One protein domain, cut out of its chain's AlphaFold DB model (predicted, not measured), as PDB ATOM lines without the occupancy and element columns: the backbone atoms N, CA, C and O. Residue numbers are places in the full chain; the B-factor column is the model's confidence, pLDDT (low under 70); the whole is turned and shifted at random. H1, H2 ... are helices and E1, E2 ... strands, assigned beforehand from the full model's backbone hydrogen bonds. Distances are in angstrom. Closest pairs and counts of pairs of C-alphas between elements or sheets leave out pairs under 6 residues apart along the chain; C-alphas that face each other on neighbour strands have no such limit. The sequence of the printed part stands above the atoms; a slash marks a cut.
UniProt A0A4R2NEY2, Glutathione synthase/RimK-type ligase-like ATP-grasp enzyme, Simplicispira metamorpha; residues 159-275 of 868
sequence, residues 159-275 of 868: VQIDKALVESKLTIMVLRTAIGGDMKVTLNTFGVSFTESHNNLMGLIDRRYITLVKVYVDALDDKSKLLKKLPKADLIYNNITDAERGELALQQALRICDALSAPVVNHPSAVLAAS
ATOM      1  N   VAL A 159      50.884 -41.744   5.584       90.88
ATOM      2  CA  VAL A 159      50.238 -41.230   4.375       90.88
ATOM      3  C   VAL A 159      48.807 -41.742   4.308       90.88
ATOM      4  O   VAL A 159      48.569 -42.948   4.378       90.88
ATOM      5  N   GLN A 160      47.863 -40.827   4.110       89.56
ATOM      6  CA  GLN A 160      46.460 -41.125   3.845       89.56
ATOM      7  C   GLN A 160      46.063 -40.540   2.489       89.56
ATOM      8  O   GLN A 160      46.356 -39.384   2.197       89.56
ATOM      9  N   ILE A 161      45.368 -41.325   1.664       90.69
ATOM     10  CA  ILE A 161      44.901 -40.878   0.349       90.69
ATOM     11  C   ILE A 161      43.380 -40.824   0.350       90.69
ATOM     12  O   ILE A 161      42.710 -41.858   0.362       90.69
ATOM     13  N   ASP A 162      42.848 -39.612   0.254       85.62
ATOM     14  CA  ASP A 162      41.428 -39.372   0.055       85.62
ATOM     15  C   ASP A 162      41.188 -39.133  -1.439       85.62
ATOM     16  O   ASP A 162      41.326 -38.014  -1.949       85.62
ATOM     17  N   LYS A 163      40.834 -40.198  -2.161       83.81
ATOM     18  CA  LYS A 163      40.568 -40.134  -3.607       83.81
ATOM     19  C   LYS A 163      39.420 -39.176  -3.934       83.81
ATOM     20  O   LYS A 163      38.469 -39.055  -3.157       83.81
ATOM     21  N   ALA A 164      39.525 -38.517  -5.086       74.12
ATOM     22  CA  ALA A 164      38.414 -37.808  -5.710       74.12
ATOM     23  C   ALA A 164      37.191 -38.734  -5.852       74.12
ATOM     24  O   ALA A 164      37.330 -39.955  -5.974       74.12
ATOM     25  N   LEU A 165      35.988 -38.162  -5.813       65.56
ATOM     26  CA  LEU A 165      34.746 -38.945  -5.892       65.56
ATOM     27  C   LEU A 165      34.435 -39.422  -7.316       65.56
ATOM     28  O   LEU A 165      33.685 -40.384  -7.485       65.56
ATOM     29  N   VAL A 166      34.995 -38.751  -8.324       74.62
ATOM     30  CA  VAL A 166      34.957 -39.158  -9.734       74.62
ATOM     31  C   VAL A 166      36.385 -39.254 -10.292       74.62
ATOM     32  O   VAL A 166      37.300 -39.678  -9.589       74.62
ATOM     33  N   GLU A 167      36.592 -38.907 -11.562       80.75
ATOM     34  CA  GLU A 167      37.926 -38.779 -12.140       80.75
ATOM     35  C   GLU A 167      38.681 -37.597 -11.516       80.75
ATOM     36  O   GLU A 167      38.157 -36.484 -11.423       80.75
ATOM     37  N   SER A 168      39.907 -37.863 -11.058       89.19
ATOM     38  CA  SER A 168      40.755 -36.859 -10.422       89.19
ATOM     39  C   SER A 168      41.303 -35.907 -11.480       89.19
ATOM     40  O   SER A 168      42.049 -36.339 -12.352       89.19
ATOM     41  N   LYS A 169      40.960 -34.621 -11.379       92.31
ATOM     42  CA  LYS A 169      41.541 -33.547 -12.199       92.31
ATOM     43  C   LYS A 169      42.788 -32.937 -11.566       92.31
ATOM     44  O   LYS A 169      43.635 -32.430 -12.282       92.31
ATOM     45  N   LEU A 170      42.877 -32.972 -10.236       95.06
ATOM     46  CA  LEU A 170      43.973 -32.382  -9.474       95.06
ATOM     47  C   LEU A 170      44.297 -33.258  -8.261       95.06
ATOM     48  O   LEU A 170      43.397 -33.683  -7.531       95.06
ATOM     49  N   THR A 171      45.576 -33.520  -8.029       96.62
ATOM     50  CA  THR A 171      46.086 -34.247  -6.866       96.62
ATOM     51  C   THR A 171      46.922 -33.306  -6.015       96.62
ATOM     52  O   THR A 171      47.991 -32.869  -6.435       96.62
ATOM     53  N   ILE A 172      46.457 -33.025  -4.798       97.75
ATOM     54  CA  ILE A 172      47.141 -32.129  -3.862       97.75
ATOM     55  C   ILE A 172      47.756 -32.953  -2.734       97.75
ATOM     56  O   ILE A 172      47.055 -33.686  -2.030       97.75
ATOM     57  N   MET A 173      49.063 -32.810  -2.527       97.69
ATOM     58  CA  MET A 173      49.738 -33.320  -1.339       97.69
ATOM     59  C   MET A 173      49.595 -32.322  -0.194       97.69
ATOM     60  O   MET A 173      50.097 -31.212  -0.270       97.69
ATOM     61  N   VAL A 174      48.921 -32.716   0.879       96.31
ATOM     62  CA  VAL A 174      48.654 -31.871   2.046       96.31
ATOM     63  C   VAL A 174      49.645 -32.227   3.149       96.31
ATOM     64  O   VAL A 174      49.542 -33.308   3.737       96.31
ATOM     65  N   LEU A 175      50.585 -31.327   3.438       94.50
ATOM     66  CA  LEU A 175      51.565 -31.504   4.515       94.50
ATOM     67  C   LEU A 175      50.942 -31.148   5.860       94.50
ATOM     68  O   LEU A 175      50.317 -30.098   5.992       94.50
ATOM     69  N   ARG A 176      51.088 -32.029   6.847       91.31
ATOM     70  CA  ARG A 176      50.425 -31.948   8.153       91.31
ATOM     71  C   ARG A 176      51.368 -32.357   9.274       91.31
ATOM     72  O   ARG A 176      52.346 -33.060   9.027       91.31
ATOM     73  N   THR A 177      51.035 -31.974  10.504       88.19
ATOM     74  CA  THR A 177      51.752 -32.410  11.709       88.19
ATOM     75  C   THR A 177      50.782 -32.969  12.738       88.19
ATOM     76  O   THR A 177      49.787 -32.331  13.067       88.19
ATOM     77  N   ALA A 178      51.070 -34.153  13.270       81.38
ATOM     78  CA  ALA A 178      50.310 -34.728  14.380       81.38
ATOM     79  C   ALA A 178      50.852 -34.285  15.752       81.38
ATOM     80  O   ALA A 178      50.196 -34.504  16.771       81.38
ATOM     81  N   ILE A 179      52.049 -33.688  15.784       81.75
ATOM     82  CA  ILE A 179      52.769 -33.331  17.014       81.75
ATOM     83  C   ILE A 179      52.683 -31.830  17.293       81.75
ATOM     84  O   ILE A 179      52.399 -31.436  18.426       81.75
ATOM     85  N   GLY A 180      52.876 -30.998  16.266       71.25
ATOM     86  CA  GLY A 180      52.809 -29.537  16.368       71.25
ATOM     87  C   GLY A 180      51.383 -28.985  16.500       71.25
ATOM     88  O   GLY A 180      51.194 -27.858  16.952       71.25
ATOM     89  N   GLY A 181      50.359 -29.771  16.144       69.81
ATOM     90  CA  GLY A 181      48.946 -29.399  16.282       69.81
ATOM     91  C   GLY A 181      48.341 -29.813  17.624       69.81
ATOM     92  O   GLY A 181      48.874 -30.688  18.301       69.81
ATOM     93  N   ASP A 182      47.212 -29.214  18.020       72.88
ATOM     94  CA  ASP A 182      46.404 -29.723  19.140       72.88
ATOM     95  C   ASP A 182      45.422 -30.799  18.649       72.88
ATOM     96  O   ASP A 182      44.901 -30.738  17.532       72.88
ATOM     97  N   MET A 183      45.207 -31.822  19.473       81.25
ATOM     98  CA  MET A 183      44.433 -33.002  19.110       81.25
ATOM     99  C   MET A 183      43.584 -33.432  20.292       81.25
ATOM    100  O   MET A 183      44.107 -33.743  21.357       81.25
ATOM    101  N   LYS A 184      42.268 -33.466  20.092       86.06
ATOM    102  CA  LYS A 184      41.284 -33.733  21.146       86.06
ATOM    103  C   LYS A 184      40.224 -34.704  20.672       86.06
ATOM    104  O   LYS A 184      39.851 -34.715  19.500       86.06
ATOM    105  N   VAL A 185      39.696 -35.508  21.583       85.75
ATOM    106  CA  VAL A 185      38.473 -36.271  21.359       85.75
ATOM    107  C   VAL A 185      37.272 -35.342  21.523       85.75
ATOM    108  O   VAL A 185      37.132 -34.639  22.526       85.75
ATOM    109  N   THR A 186      36.372 -35.363  20.541       85.62
ATOM    110  CA  THR A 186      35.036 -34.778  20.679       85.62
ATOM    111  C   THR A 186      34.202 -35.705  21.558       85.62
ATOM    112  O   THR A 186      33.829 -36.788  21.117       85.62
ATOM    113  N   LEU A 187      33.908 -35.304  22.798       83.00
ATOM    114  CA  LEU A 187      33.354 -36.203  23.826       83.00
ATOM    115  C   LEU A 187      32.045 -36.894  23.404       83.00
ATOM    116  O   LEU A 187      31.864 -38.078  23.663       83.00
ATOM    117  N   ASN A 188      31.172 -36.194  22.674       71.94
ATOM    118  CA  ASN A 188      29.867 -36.729  22.268       71.94
ATOM    119  C   ASN A 188      29.944 -37.764  21.137       71.94
ATOM    120  O   ASN A 188      29.202 -38.745  21.143       71.94
ATOM    121  N   THR A 189      30.819 -37.547  20.153       77.25
ATOM    122  CA  THR A 189      30.961 -38.431  18.981       77.25
ATOM    123  C   THR A 189      32.096 -39.434  19.142       77.25
ATOM    124  O   THR A 189      32.209 -40.371  18.356       77.25
ATOM    125  N   PHE A 190      32.964 -39.210  20.131       83.06
ATOM    126  CA  PHE A 190      34.218 -39.919  20.349       83.06
ATOM    127  C   PHE A 190      35.151 -39.908  19.122       83.06
ATOM    128  O   PHE A 190      36.039 -40.756  18.969       83.06
ATOM    129  N   GLY A 191      34.940 -38.943  18.221       81.62
ATOM    130  CA  GLY A 191      35.789 -38.675  17.067       81.62
ATOM    131  C   GLY A 191      37.058 -37.938  17.480       81.62
ATOM    132  O   GLY A 191      37.044 -37.163  18.435       81.62
ATOM    133  N   VAL A 192      38.153 -38.175  16.761       81.38
ATOM    134  CA  VAL A 192      39.378 -37.388  16.929       81.38
ATOM    135  C   VAL A 192      39.232 -36.112  16.112       81.38
ATOM    136  O   VAL A 192      39.022 -36.161  14.902       81.38
ATOM    137  N   SER A 193      39.318 -34.978  16.794       72.19
ATOM    138  CA  SER A 193      39.412 -33.657  16.192       72.19
ATOM    139  C   SER A 193      40.860 -33.196  16.223       72.19
ATOM    140  O   SER A 193      41.532 -33.284  17.253       72.19
ATOM    141  N   PHE A 194      41.311 -32.705  15.079       71.75
ATOM    142  CA  PHE A 194      42.599 -32.062  14.923       71.75
ATOM    143  C   PHE A 194      42.338 -30.574  14.770       71.75
ATOM    144  O   PHE A 194      41.623 -30.160  13.859       71.75
ATOM    145  N   THR A 195      42.916 -29.778  15.651       64.38
ATOM    146  CA  THR A 195      43.116 -28.349  15.417       64.38
ATOM    147  C   THR A 195      44.577 -28.170  15.052       64.38
ATOM    148  O   THR A 195      45.346 -27.490  15.731       64.38
ATOM    149  N   GLU A 196      44.982 -28.884  14.009       59.72
ATOM    150  CA  GLU A 196      46.162 -28.497  13.261       59.72
ATOM    151  C   GLU A 196      45.816 -27.164  12.613       59.72
ATOM    152  O   GLU A 196      44.736 -27.070  12.031       59.72
ATOM    153  N   SER A 197      46.701 -26.172  12.785       60.38
ATOM    154  CA  SER A 197      46.868 -25.048  11.858       60.38
ATOM    155  C   SER A 197      45.556 -24.416  11.418       60.38
ATOM    156  O   SER A 197      44.915 -24.927  10.516       60.38
ATOM    157  N   HIS A 198      45.167 -23.313  12.068       72.25
ATOM    158  CA  HIS A 198      43.882 -22.599  11.990       72.25
ATOM    159  C   HIS A 198      43.441 -22.155  10.578       72.25
ATOM    160  O   HIS A 198      43.084 -21.011  10.370       72.25
ATOM    161  N   ASN A 199      43.402 -23.063   9.617       84.69
ATOM    162  CA  ASN A 199      43.183 -22.893   8.201       84.69
ATOM    163  C   ASN A 199      42.358 -24.093   7.731       84.69
ATOM    164  O   ASN A 199      42.662 -25.250   8.019       84.69
ATOM    165  N   ASN A 200      41.260 -23.809   7.046       85.19
ATOM    166  CA  ASN A 200      40.275 -24.802   6.644       85.19
ATOM    167  C   ASN A 200      40.105 -24.898   5.125       85.19
ATOM    168  O   ASN A 200      39.134 -25.509   4.679       85.19
ATOM    169  N   LEU A 201      41.033 -24.349   4.330       87.69
ATOM    170  CA  LEU A 201      40.892 -24.289   2.874       87.69
ATOM    171  C   LEU A 201      40.669 -25.674   2.255       87.69
ATOM    172  O   LEU A 201      39.780 -25.838   1.429       87.69
ATOM    173  N   MET A 202      41.392 -26.703   2.708       88.50
ATOM    174  CA  MET A 202      41.230 -28.078   2.201       88.50
ATOM    175  C   MET A 202      39.866 -28.713   2.534       88.50
ATOM    176  O   MET A 202      39.525 -29.758   1.982       88.50
ATOM    177  N   GLY A 203      39.079 -28.101   3.424       81.00
ATOM    178  CA  GLY A 203      37.678 -28.449   3.668       81.00
ATOM    179  C   GLY A 203      36.687 -27.730   2.744       81.00
ATOM    180  O   GLY A 203      35.523 -28.114   2.717       81.00
ATOM    181  N   LEU A 204      37.137 -26.718   1.997       81.81
ATOM    182  CA  LEU A 204      36.325 -25.870   1.116       81.81
ATOM    183  C   LEU A 204      36.539 -26.163  -0.380       81.81
ATOM    184  O   LEU A 204      35.977 -25.474  -1.222       81.81
ATOM    185  N   ILE A 205      37.355 -27.160  -0.728       84.69
ATOM    186  CA  ILE A 205      37.670 -27.512  -2.121       84.69
ATOM    187  C   ILE A 205      36.655 -28.487  -2.736       84.69
ATOM    188  O   ILE A 205      35.999 -29.265  -2.038       84.69
ATOM    189  N   ASP A 206      36.614 -28.551  -4.068       79.94
ATOM    190  CA  ASP A 206      35.782 -29.503  -4.807       79.94
ATOM    191  C   ASP A 206      36.285 -30.959  -4.709       79.94
ATOM    192  O   ASP A 206      37.021 -31.474  -5.561       79.94
ATOM    193  N   ARG A 207      35.841 -31.675  -3.672       83.50
ATOM    194  CA  ARG A 207      36.165 -33.097  -3.448       83.50
ATOM    195  C   ARG A 207      35.668 -34.031  -4.559       83.50
ATOM    196  O   ARG A 207      36.071 -35.197  -4.572       83.50
ATOM    197  N   ARG A 208      34.829 -33.568  -5.498       75.69
ATOM    198  CA  ARG A 208      34.415 -34.381  -6.653       75.69
ATOM    199  C   ARG A 208      35.612 -34.710  -7.536       75.69
ATOM    200  O   ARG A 208      35.777 -35.873  -7.892       75.69
ATOM    201  N   TYR A 209      36.455 -33.716  -7.812       82.81
ATOM    202  CA  TYR A 209      37.553 -33.812  -8.778       82.81
ATOM    203  C   TYR A 209      38.949 -33.762  -8.152       82.81
ATOM    204  O   TYR A 209      39.926 -34.018  -8.852       82.81
ATOM    205  N   ILE A 210      39.074 -33.443  -6.860       86.88
ATOM    206  CA  ILE A 210      40.384 -33.312  -6.210       86.88
ATOM    207  C   ILE A 210      40.706 -34.558  -5.382       86.88
ATOM    208  O   ILE A 210      39.923 -34.962  -4.523       86.88
ATOM    209  N   THR A 211      41.880 -35.152  -5.586       92.38
ATOM    210  CA  THR A 211      42.454 -36.172  -4.694       92.38
ATOM    211  C   THR A 211      43.377 -35.498  -3.683       92.38
ATOM    212  O   THR A 211      44.199 -34.670  -4.061       92.38
ATOM    213  N   LEU A 212      43.261 -35.848  -2.399       94.81
ATOM    214  CA  LEU A 212      44.177 -35.366  -1.361       94.81
ATOM    215  C   LEU A 212      45.106 -36.492  -0.910       94.81
ATOM    216  O   LEU A 212      44.642 -37.550  -0.486       94.81
ATOM    217  N   VAL A 213      46.409 -36.237  -0.944       95.81
ATOM    218  CA  VAL A 213      47.440 -37.080  -0.332       95.81
ATOM    219  C   VAL A 213      47.892 -36.393   0.950       95.81
ATOM    220  O   VAL A 213      48.694 -35.470   0.920       95.81
ATOM    221  N   LYS A 214      47.366 -36.814   2.093       93.31
ATOM    222  CA  LYS A 214      47.696 -36.249   3.403       93.31
ATOM    223  C   LYS A 214      48.947 -36.926   3.947       93.31
ATOM    224  O   LYS A 214      48.952 -38.147   4.098       93.31
ATOM    225  N   VAL A 215      49.979 -36.142   4.247       93.00
ATOM    226  CA  VAL A 215      51.279 -36.634   4.722       93.00
ATOM    227  C   VAL A 215      51.589 -36.015   6.078       93.00
ATOM    228  O   VAL A 215      51.639 -34.792   6.200       93.00
ATOM    229  N   TYR A 216      51.815 -36.859   7.085       91.69
ATOM    230  CA  TYR A 216      52.340 -36.413   8.373       91.69
ATOM    231  C   TYR A 216      53.856 -36.287   8.285       91.69
ATOM    232  O   TYR A 216      54.566 -37.289   8.185       91.69
ATOM    233  N   VAL A 217      54.348 -35.051   8.313       91.94
ATOM    234  CA  VAL A 217      55.779 -34.763   8.156       91.94
ATOM    235  C   VAL A 217      56.600 -35.263   9.341       91.94
ATOM    236  O   VAL A 217      57.771 -35.579   9.175       91.94
ATOM    237  N   ASP A 218      55.986 -35.428  10.517       89.75
ATOM    238  CA  ASP A 218      56.685 -35.906  11.716       89.75
ATOM    239  C   ASP A 218      57.110 -37.383  11.607       89.75
ATOM    240  O   ASP A 218      57.909 -37.868  12.400       89.75
ATOM    241  N   ALA A 219      56.600 -38.129  10.621       89.25
ATOM    242  CA  ALA A 219      57.042 -39.497  10.352       89.25
ATOM    243  C   ALA A 219      58.377 -39.570   9.579       89.25
ATOM    244  O   ALA A 219      58.850 -40.666   9.260       89.25
ATOM    245  N   LEU A 220      58.978 -38.425   9.232       86.75
ATOM    246  CA  LEU A 220      60.286 -38.350   8.588       86.75
ATOM    247  C   LEU A 220      61.412 -38.507   9.611       86.75
ATOM    248  O   LEU A 220      61.623 -37.640  10.449       86.75
ATOM    249  N   ASP A 221      62.190 -39.582   9.486       78.88
ATOM    250  CA  ASP A 221      63.489 -39.708  10.154       78.88
ATOM    251  C   ASP A 221      64.649 -39.208   9.257       78.88
ATOM    252  O   ASP A 221      64.475 -38.844   8.082       78.88
ATOM    253  N   ASP A 222      65.870 -39.181   9.793       66.56
ATOM    254  CA  ASP A 222      67.065 -38.711   9.076       66.56
ATOM    255  C   ASP A 222      67.447 -39.580   7.860       66.56
ATOM    256  O   ASP A 222      68.158 -39.116   6.970       66.56
ATOM    257  N   LYS A 223      66.944 -40.822   7.753       64.00
ATOM    258  CA  LYS A 223      67.275 -41.791   6.685       64.00
ATOM    259  C   LYS A 223      66.045 -42.245   5.882       64.00
ATOM    260  O   LYS A 223      66.068 -43.325   5.279       64.00
ATOM    261  N   SER A 224      64.962 -41.463   5.889       71.31
ATOM    262  CA  SER A 224      63.630 -42.039   5.685       71.31
ATOM    263  C   SER A 224      63.426 -42.677   4.306       71.31
ATOM    264  O   SER A 224      63.650 -42.097   3.242       71.31
ATOM    265  N   LYS A 225      62.902 -43.906   4.320       81.00
ATOM    266  CA  LYS A 225      62.382 -44.584   3.119       81.00
ATOM    267  C   LYS A 225      61.034 -44.009   2.674       81.00
ATOM    268  O   LYS A 225      60.580 -44.349   1.584       81.00
ATOM    269  N   LEU A 226      60.388 -43.195   3.515       84.75
ATOM    270  CA  LEU A 226      59.068 -42.625   3.262       84.75
ATOM    271  C   LEU A 226      59.095 -41.682   2.059       84.75
ATOM    272  O   LEU A 226      58.254 -41.843   1.181       84.75
ATOM    273  N   LEU A 227      60.099 -40.801   1.964       86.62
ATOM    274  CA  LEU A 227      60.258 -39.870   0.835       86.62
ATOM    275  C   LEU A 227      60.214 -40.591  -0.520       86.62
ATOM    276  O   LEU A 227      59.501 -40.176  -1.426       86.62
ATOM    277  N   LYS A 228      60.891 -41.742  -0.628       85.31
ATOM    278  CA  LYS A 228      60.933 -42.562  -1.855       85.31
ATOM    279  C   LYS A 228      59.601 -43.245  -2.195       85.31
ATOM    280  O   LYS A 228      59.461 -43.786  -3.286       85.31
ATOM    281  N   LYS A 229      58.663 -43.296  -1.247       87.50
ATOM    282  CA  LYS A 229      57.350 -43.946  -1.375       87.50
ATOM    283  C   LYS A 229      56.199 -42.949  -1.489       87.50
ATOM    284  O   LYS A 229      55.061 -43.390  -1.653       87.50
ATOM    285  N   LEU A 230      56.461 -41.646  -1.362       90.12
ATOM    286  CA  LEU A 230      55.419 -40.639  -1.503       90.12
ATOM    287  C   LEU A 230      54.845 -40.695  -2.927       90.12
ATOM    288  O   LEU A 230      55.608 -40.778  -3.894       90.12
ATOM    289  N   PRO A 231      53.511 -40.696  -3.082       89.62
ATOM    290  CA  PRO A 231      52.904 -40.663  -4.402       89.62
ATOM    291  C   PRO A 231      53.160 -39.302  -5.058       89.62
ATOM    292  O   PRO A 231      53.333 -38.290  -4.376       89.62
ATOM    293  N   LYS A 232      53.147 -39.276  -6.393       89.94
ATOM    294  CA  LYS A 232      53.196 -38.018  -7.145       89.94
ATOM    295  C   LYS A 232      51.954 -37.173  -6.846       89.94
ATOM    296  O   LYS A 232      50.862 -37.716  -6.672       89.94
ATOM    297  N   ALA A 233      52.142 -35.862  -6.817       94.44
ATOM    298  CA  ALA A 233      51.089 -34.865  -6.706       94.44
ATOM    299  C   ALA A 233      51.391 -33.721  -7.679       94.44
ATOM    300  O   ALA A 233      52.556 -33.472  -7.984       94.44
ATOM    301  N   ASP A 234      50.344 -33.047  -8.144       96.69
ATOM    302  CA  ASP A 234      50.456 -31.902  -9.054       96.69
ATOM    303  C   ASP A 234      50.839 -30.625  -8.288       96.69
ATOM    304  O   ASP A 234      51.426 -29.699  -8.836       96.69
ATOM    305  N   LEU A 235      50.509 -30.592  -6.993       96.88
ATOM    306  CA  LEU A 235      50.688 -29.454  -6.100       96.88
ATOM    307  C   LEU A 235      50.925 -29.938  -4.668       96.88
ATOM    308  O   LEU A 235      50.289 -30.894  -4.214       96.88
ATOM    309  N   ILE A 236      51.777 -29.240  -3.924       98.06
ATOM    310  CA  ILE A 236      51.906 -29.384  -2.473       98.06
ATOM    311  C   ILE A 236      51.168 -28.223  -1.808       98.06
ATOM    312  O   ILE A 236      51.379 -27.062  -2.136       98.06
ATOM    313  N   TYR A 237      50.315 -28.529  -0.843       97.44
ATOM    314  CA  TYR A 237      49.696 -27.561   0.045       97.44
ATOM    315  C   TYR A 237      50.279 -27.733   1.445       97.44
ATOM    316  O   TYR A 237      50.067 -28.762   2.097       97.44
ATOM    317  N   ASN A 238      51.019 -26.731   1.914       96.00
ATOM    318  CA  ASN A 238      51.510 -26.732   3.280       96.00
ATOM    319  C   ASN A 238      50.370 -26.357   4.233       96.00
ATOM    320  O   ASN A 238      50.030 -25.186   4.396       96.00
ATOM    321  N   ASN A 239      49.783 -27.362   4.880       93.06
ATOM    322  CA  ASN A 239      48.780 -27.123   5.904       93.06
ATOM    323  C   ASN A 239      49.421 -26.869   7.269       93.06
ATOM    324  O   ASN A 239      48.676 -26.735   8.216       93.06
ATOM    325  N   ILE A 240      50.745 -26.804   7.433       91.75
ATOM    326  CA  ILE A 240      51.379 -26.413   8.701       91.75
ATOM    327  C   ILE A 240      51.550 -24.894   8.657       91.75
ATOM    328  O   ILE A 240      52.410 -24.386   7.949       91.75
ATOM    329  N   THR A 241      50.675 -24.165   9.348       89.31
ATOM    330  CA  THR A 241      50.528 -22.708   9.179       89.31
ATOM    331  C   THR A 241      50.928 -21.880  10.397       89.31
ATOM    332  O   THR A 241      51.021 -20.660  10.299       89.31
ATOM    333  N   ASP A 242      51.163 -22.528  11.536       86.31
ATOM    334  CA  ASP A 242      51.649 -21.891  12.758       86.31
ATOM    335  C   ASP A 242      53.174 -22.045  12.803       86.31
ATOM    336  O   ASP A 242      53.679 -23.143  13.039       86.31
ATOM    337  N   ALA A 243      53.894 -20.958  12.519       85.38
ATOM    338  CA  ALA A 243      55.356 -20.939  12.482       85.38
ATOM    339  C   ALA A 243      55.984 -21.326  13.828       85.38
ATOM    340  O   ALA A 243      57.025 -21.972  13.873       85.38
ATOM    341  N   GLU A 244      55.323 -20.954  14.922       78.44
ATOM    342  CA  GLU A 244      55.875 -21.001  16.273       78.44
ATOM    343  C   GLU A 244      55.719 -22.397  16.879       78.44
ATOM    344  O   GLU A 244      56.652 -22.946  17.459       78.44
ATOM    345  N   ARG A 245      54.539 -23.008  16.725       77.38
ATOM    346  CA  ARG A 245      54.290 -24.393  17.166       77.38
ATOM    347  C   ARG A 245      54.782 -25.432  16.167       77.38
ATOM    348  O   ARG A 245      55.003 -26.588  16.528       77.38
ATOM    349  N   GLY A 246      54.872 -25.038  14.902       84.25
ATOM    350  CA  GLY A 246      55.159 -25.914  13.783       84.25
ATOM    351  C   GLY A 246      56.617 -25.936  13.358       84.25
ATOM    352  O   GLY A 246      56.887 -26.621  12.383       84.25
ATOM    353  N   GLU A 247      57.543 -25.239  14.029       86.75
ATOM    354  CA  GLU A 247      58.919 -25.045  13.543       86.75
ATOM    355  C   GLU A 247      59.597 -26.352  13.096       86.75
ATOM    356  O   GLU A 247      59.987 -26.492  11.935       86.75
ATOM    357  N   LEU A 248      59.652 -27.358  13.977       87.75
ATOM    358  CA  LEU A 248      60.242 -28.662  13.656       87.75
ATOM    359  C   LEU A 248      59.508 -29.359  12.499       87.75
ATOM    360  O   LEU A 248      60.128 -29.951  11.618       87.75
ATOM    361  N   ALA A 249      58.177 -29.276  12.474       91.00
ATOM    362  CA  ALA A 249      57.375 -29.867  11.410       91.00
ATOM    363  C   ALA A 249      57.585 -29.143  10.067       91.00
ATOM    364  O   ALA A 249      57.661 -29.791   9.027       91.00
ATOM    365  N   LEU A 250      57.748 -27.820  10.075       93.19
ATOM    366  CA  LEU A 250      58.063 -27.009   8.901       93.19
ATOM    367  C   LEU A 250      59.451 -27.354   8.355       93.19
ATOM    368  O   LEU A 250      59.604 -27.481   7.142       93.19
ATOM    369  N   GLN A 251      60.435 -27.616   9.222       92.25
ATOM    370  CA  GLN A 251      61.747 -28.123   8.801       92.25
ATOM    371  C   GLN A 251      61.642 -29.497   8.114       92.25
ATOM    372  O   GLN A 251      62.277 -29.729   7.086       92.25
ATOM    373  N   GLN A 252      60.794 -30.404   8.614       92.19
ATOM    374  CA  GLN A 252      60.533 -31.678   7.929       92.19
ATOM    375  C   GLN A 252      59.757 -31.489   6.616       92.19
ATOM    376  O   GLN A 252      60.022 -32.176   5.629       92.19
ATOM    377  N   ALA A 253      58.829 -30.532   6.575       94.12
ATOM    378  CA  ALA A 253      58.083 -30.175   5.375       94.12
ATOM    379  C   ALA A 253      58.998 -29.630   4.264       94.12
ATOM    380  O   ALA A 253      58.791 -29.985   3.103       94.12
ATOM    381  N   LEU A 254      60.034 -28.844   4.605       94.06
ATOM    382  CA  LEU A 254      61.060 -28.386   3.653       94.06
ATOM    383  C   LEU A 254      61.712 -29.567   2.932       94.06
ATOM    384  O   LEU A 254      61.737 -29.598   1.707       94.06
ATOM    385  N   ARG A 255      62.115 -30.605   3.678       91.06
ATOM    386  CA  ARG A 255      62.734 -31.813   3.102       91.06
ATOM    387  C   ARG A 255      61.830 -32.513   2.081       91.06
ATOM    388  O   ARG A 255      62.335 -33.099   1.126       91.06
ATOM    389  N   ILE A 256      60.506 -32.485   2.275       92.19
ATOM    390  CA  ILE A 256      59.547 -33.021   1.292       92.19
ATOM    391  C   ILE A 256      59.483 -32.123   0.056       92.19
ATOM    392  O   ILE A 256      59.509 -32.638  -1.062       92.19
ATOM    393  N   CYS A 257      59.390 -30.805   0.252       93.56
ATOM    394  CA  CYS A 257      59.302 -29.836  -0.841       93.56
ATOM    395  C   CYS A 257      60.539 -29.924  -1.750       93.56
ATOM    396  O   CYS A 257      60.390 -30.097  -2.961       93.56
ATOM    397  N   ASP A 258      61.736 -29.943  -1.157       89.19
ATOM    398  CA  ASP A 258      63.012 -30.074  -1.871       89.19
ATOM    399  C   ASP A 258      63.085 -31.382  -2.675       89.19
ATOM    400  O   ASP A 258      63.528 -31.402  -3.823       89.19
ATOM    401  N   ALA A 259      62.610 -32.490  -2.095       87.12
ATOM    402  CA  ALA A 259      62.682 -33.807  -2.721       87.12
ATOM    403  C   ALA A 259      61.702 -33.998  -3.891       87.12
ATOM    404  O   ALA A 259      61.993 -34.771  -4.804       87.12
ATOM    405  N   LEU A 260      60.526 -33.361  -3.850       86.75
ATOM    406  CA  LEU A 260      59.465 -33.580  -4.839       86.75
ATOM    407  C   LEU A 260      59.446 -32.540  -5.961       86.75
ATOM    408  O   LEU A 260      58.906 -32.843  -7.023       86.75
ATOM    409  N   SER A 261      60.024 -31.349  -5.752       81.44
ATOM    410  CA  SER A 261      60.089 -30.265  -6.754       81.44
ATOM    411  C   SER A 261      58.730 -29.898  -7.388       81.44
ATOM    412  O   SER A 261      58.679 -29.377  -8.501       81.44
ATOM    413  N   ALA A 262      57.620 -30.181  -6.701       91.69
ATOM    414  CA  ALA A 262      56.285 -29.763  -7.113       91.69
ATOM    415  C   ALA A 262      56.021 -28.319  -6.650       91.69
ATOM    416  O   ALA A 262      56.578 -27.903  -5.630       91.69
ATOM    417  N   PRO A 263      55.153 -27.555  -7.339       96.88
ATOM    418  CA  PRO A 263      54.725 -26.244  -6.865       96.88
ATOM    419  C   PRO A 263      54.162 -26.336  -5.439       96.88
ATOM    420  O   PRO A 263      53.475 -27.302  -5.098       96.88
ATOM    421  N   VAL A 264      54.449 -25.343  -4.593       97.62
ATOM    422  CA  VAL A 264      54.051 -25.353  -3.174       97.62
ATOM    423  C   VAL A 264      53.196 -24.138  -2.859       97.62
ATOM    424  O   VAL A 264      53.628 -23.016  -3.101       97.62
ATOM    425  N   VAL A 265      52.002 -24.348  -2.312       97.56
ATOM    426  CA  VAL A 265      51.178 -23.299  -1.701       97.56
ATOM    427  C   VAL A 265      51.661 -23.069  -0.277       97.56
ATOM    428  O   VAL A 265      51.687 -24.019   0.512       97.56
ATOM    429  N   ASN A 266      52.003 -21.818   0.044       96.88
ATOM    430  CA  ASN A 266      52.554 -21.397   1.337       96.88
ATOM    431  C   ASN A 266      53.811 -22.192   1.720       96.88
ATOM    432  O   ASN A 266      53.809 -22.964   2.683       96.88
ATOM    433  N   HIS A 267      54.889 -22.023   0.952       97.00
ATOM    434  CA  HIS A 267      56.141 -22.754   1.159       97.00
ATOM    435  C   HIS A 267      56.605 -22.724   2.636       97.00
ATOM    436  O   HIS A 267      56.548 -21.657   3.253       97.00
ATOM    437  N   PRO A 268      57.079 -23.843   3.231       96.06
ATOM    438  CA  PRO A 268      57.383 -23.892   4.665       96.06
ATOM    439  C   PRO A 268      58.379 -22.829   5.155       96.06
ATOM    440  O   PRO A 268      58.236 -22.343   6.272       96.06
ATOM    441  N   SER A 269      59.342 -22.414   4.323       95.25
ATOM    442  CA  SER A 269      60.270 -21.320   4.659       95.25
ATOM    443  C   SER A 269      59.574 -19.961   4.778       95.25
ATOM    444  O   SER A 269      59.899 -19.196   5.681       95.25
ATOM    445  N   ALA A 270      58.597 -19.672   3.913       95.50
ATOM    446  CA  ALA A 270      57.803 -18.449   3.982       95.50
ATOM    447  C   ALA A 270      56.895 -18.456   5.222       95.50
ATOM    448  O   ALA A 270      56.741 -17.435   5.884       95.50
ATOM    449  N   VAL A 271      56.352 -19.623   5.594       94.88
ATOM    450  CA  VAL A 271      55.591 -19.762   6.846       94.88
ATOM    451  C   VAL A 271      56.484 -19.523   8.064       94.88
ATOM    452  O   VAL A 271      56.082 -18.775   8.945       94.88
ATOM    453  N   LEU A 272      57.695 -20.096   8.107       92.56
ATOM    454  CA  LEU A 272      58.665 -19.853   9.187       92.56
ATOM    455  C   LEU A 272      59.026 -18.365   9.323       92.56
ATOM    456  O   LEU A 272      59.091 -17.849  10.438       92.56
ATOM    457  N   ALA A 273      59.220 -17.672   8.198       92.25
ATOM    458  CA  ALA A 273      59.509 -16.239   8.179       92.25
ATOM    459  C   ALA A 273      58.335 -15.379   8.685       92.25
ATOM    460  O   ALA A 273      58.560 -14.300   9.227       92.25
ATOM    461  N   ALA A 274      57.099 -15.874   8.571       91.12
ATOM    462  CA  ALA A 274      55.879 -15.195   9.005       91.12
ATOM    463  C   ALA A 274      55.534 -15.392  10.499       91.12
ATOM    464  O   ALA A 274      54.368 -15.280  10.896       91.12
ATOM    465  N   SER A 275      56.518 -15.707  11.352       88.81
ATOM    466  CA  SER A 275      56.351 -15.678  12.814       88.81
ATOM    467  C   SER A 275      56.120 -14.244  13.313       88.81
ATOM    468  O   SER A 275      56.368 -13.283  12.587       88.81
TER     469      SER A 275
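This is residues 159 to 275 of the 868 residues of the protein "Glutathione synthase/RimK-type ligase-like ATP-grasp enzyme" of Simplicispira metamorpha (UniProt A0A4R2NEY2). A twisted sheet of four strands has the long helix H1 over one face, running along the strands: two layers, E1 E5 E2 E6 and H1. The short helix H2 folds back beside H1, near edge strand E6, and a small hairpin, E3 and E4, makes a separate arm. The 117 printed residues run E1 E2 E3 E4 E5 E6 H1 H2; the larger sheet, in the order E1 E5 E2 E6, is mixed. The class is mixed, helices and strands, with under half of the residues in named elements. The whole is compact, with a radius of gyration of the C-alphas of 14.2 A, spanning 36 by 34 by 28 A.

E1, residues 159 to 162, is antiparallel to E5, residues 210 to 216, with N 160 and O 214 within hydrogen-bond range at 2.9 A. E2, residues 170 to 176, is parallel to E5, with N 174 and O 213 at 2.8 A, and to E6, residues 235 to 238, with N 173 and O 235 at 2.8 A. E3, residues 182 to 186, and E4, residues 191 to 195, form an antiparallel hairpin, with N 184 and O 193 at 2.9 A. H1, residues 247 to 260, is on the four-stranded sheet at a height of 9.1 A, over E2, at 16 degrees on the local plane; their closest C-alphas, of Leu 175 and Ala 253, are 6.7 A apart. H1 and H2, residues 268 to 273, touch as a helical hairpin, opposite ways at a steep tilt of 42 degrees; their closest C-alphas, of Leu 250 and Pro 268, are 5.3 A apart. Every O i to N i+4 pair is within hydrogen-bond range in H2, 9 of 10 in H1.

E1 begins at C-alpha 159 (50.238, -41.230, 4.375). E2 is 18.8 A long, E5 19.1 A and H1 20.3 A. H2 ends at C-alpha 273 (59.509, -16.239, 8.179).

The C-alphas farthest apart, of Asn 188 and Ser 261, are 42.4 A apart. The printed part has no cut; the links E4 to E5 and E5 to E6 are long. Residues 165, 181, 195 to 197 and 222 to 223 have pLDDT under 70.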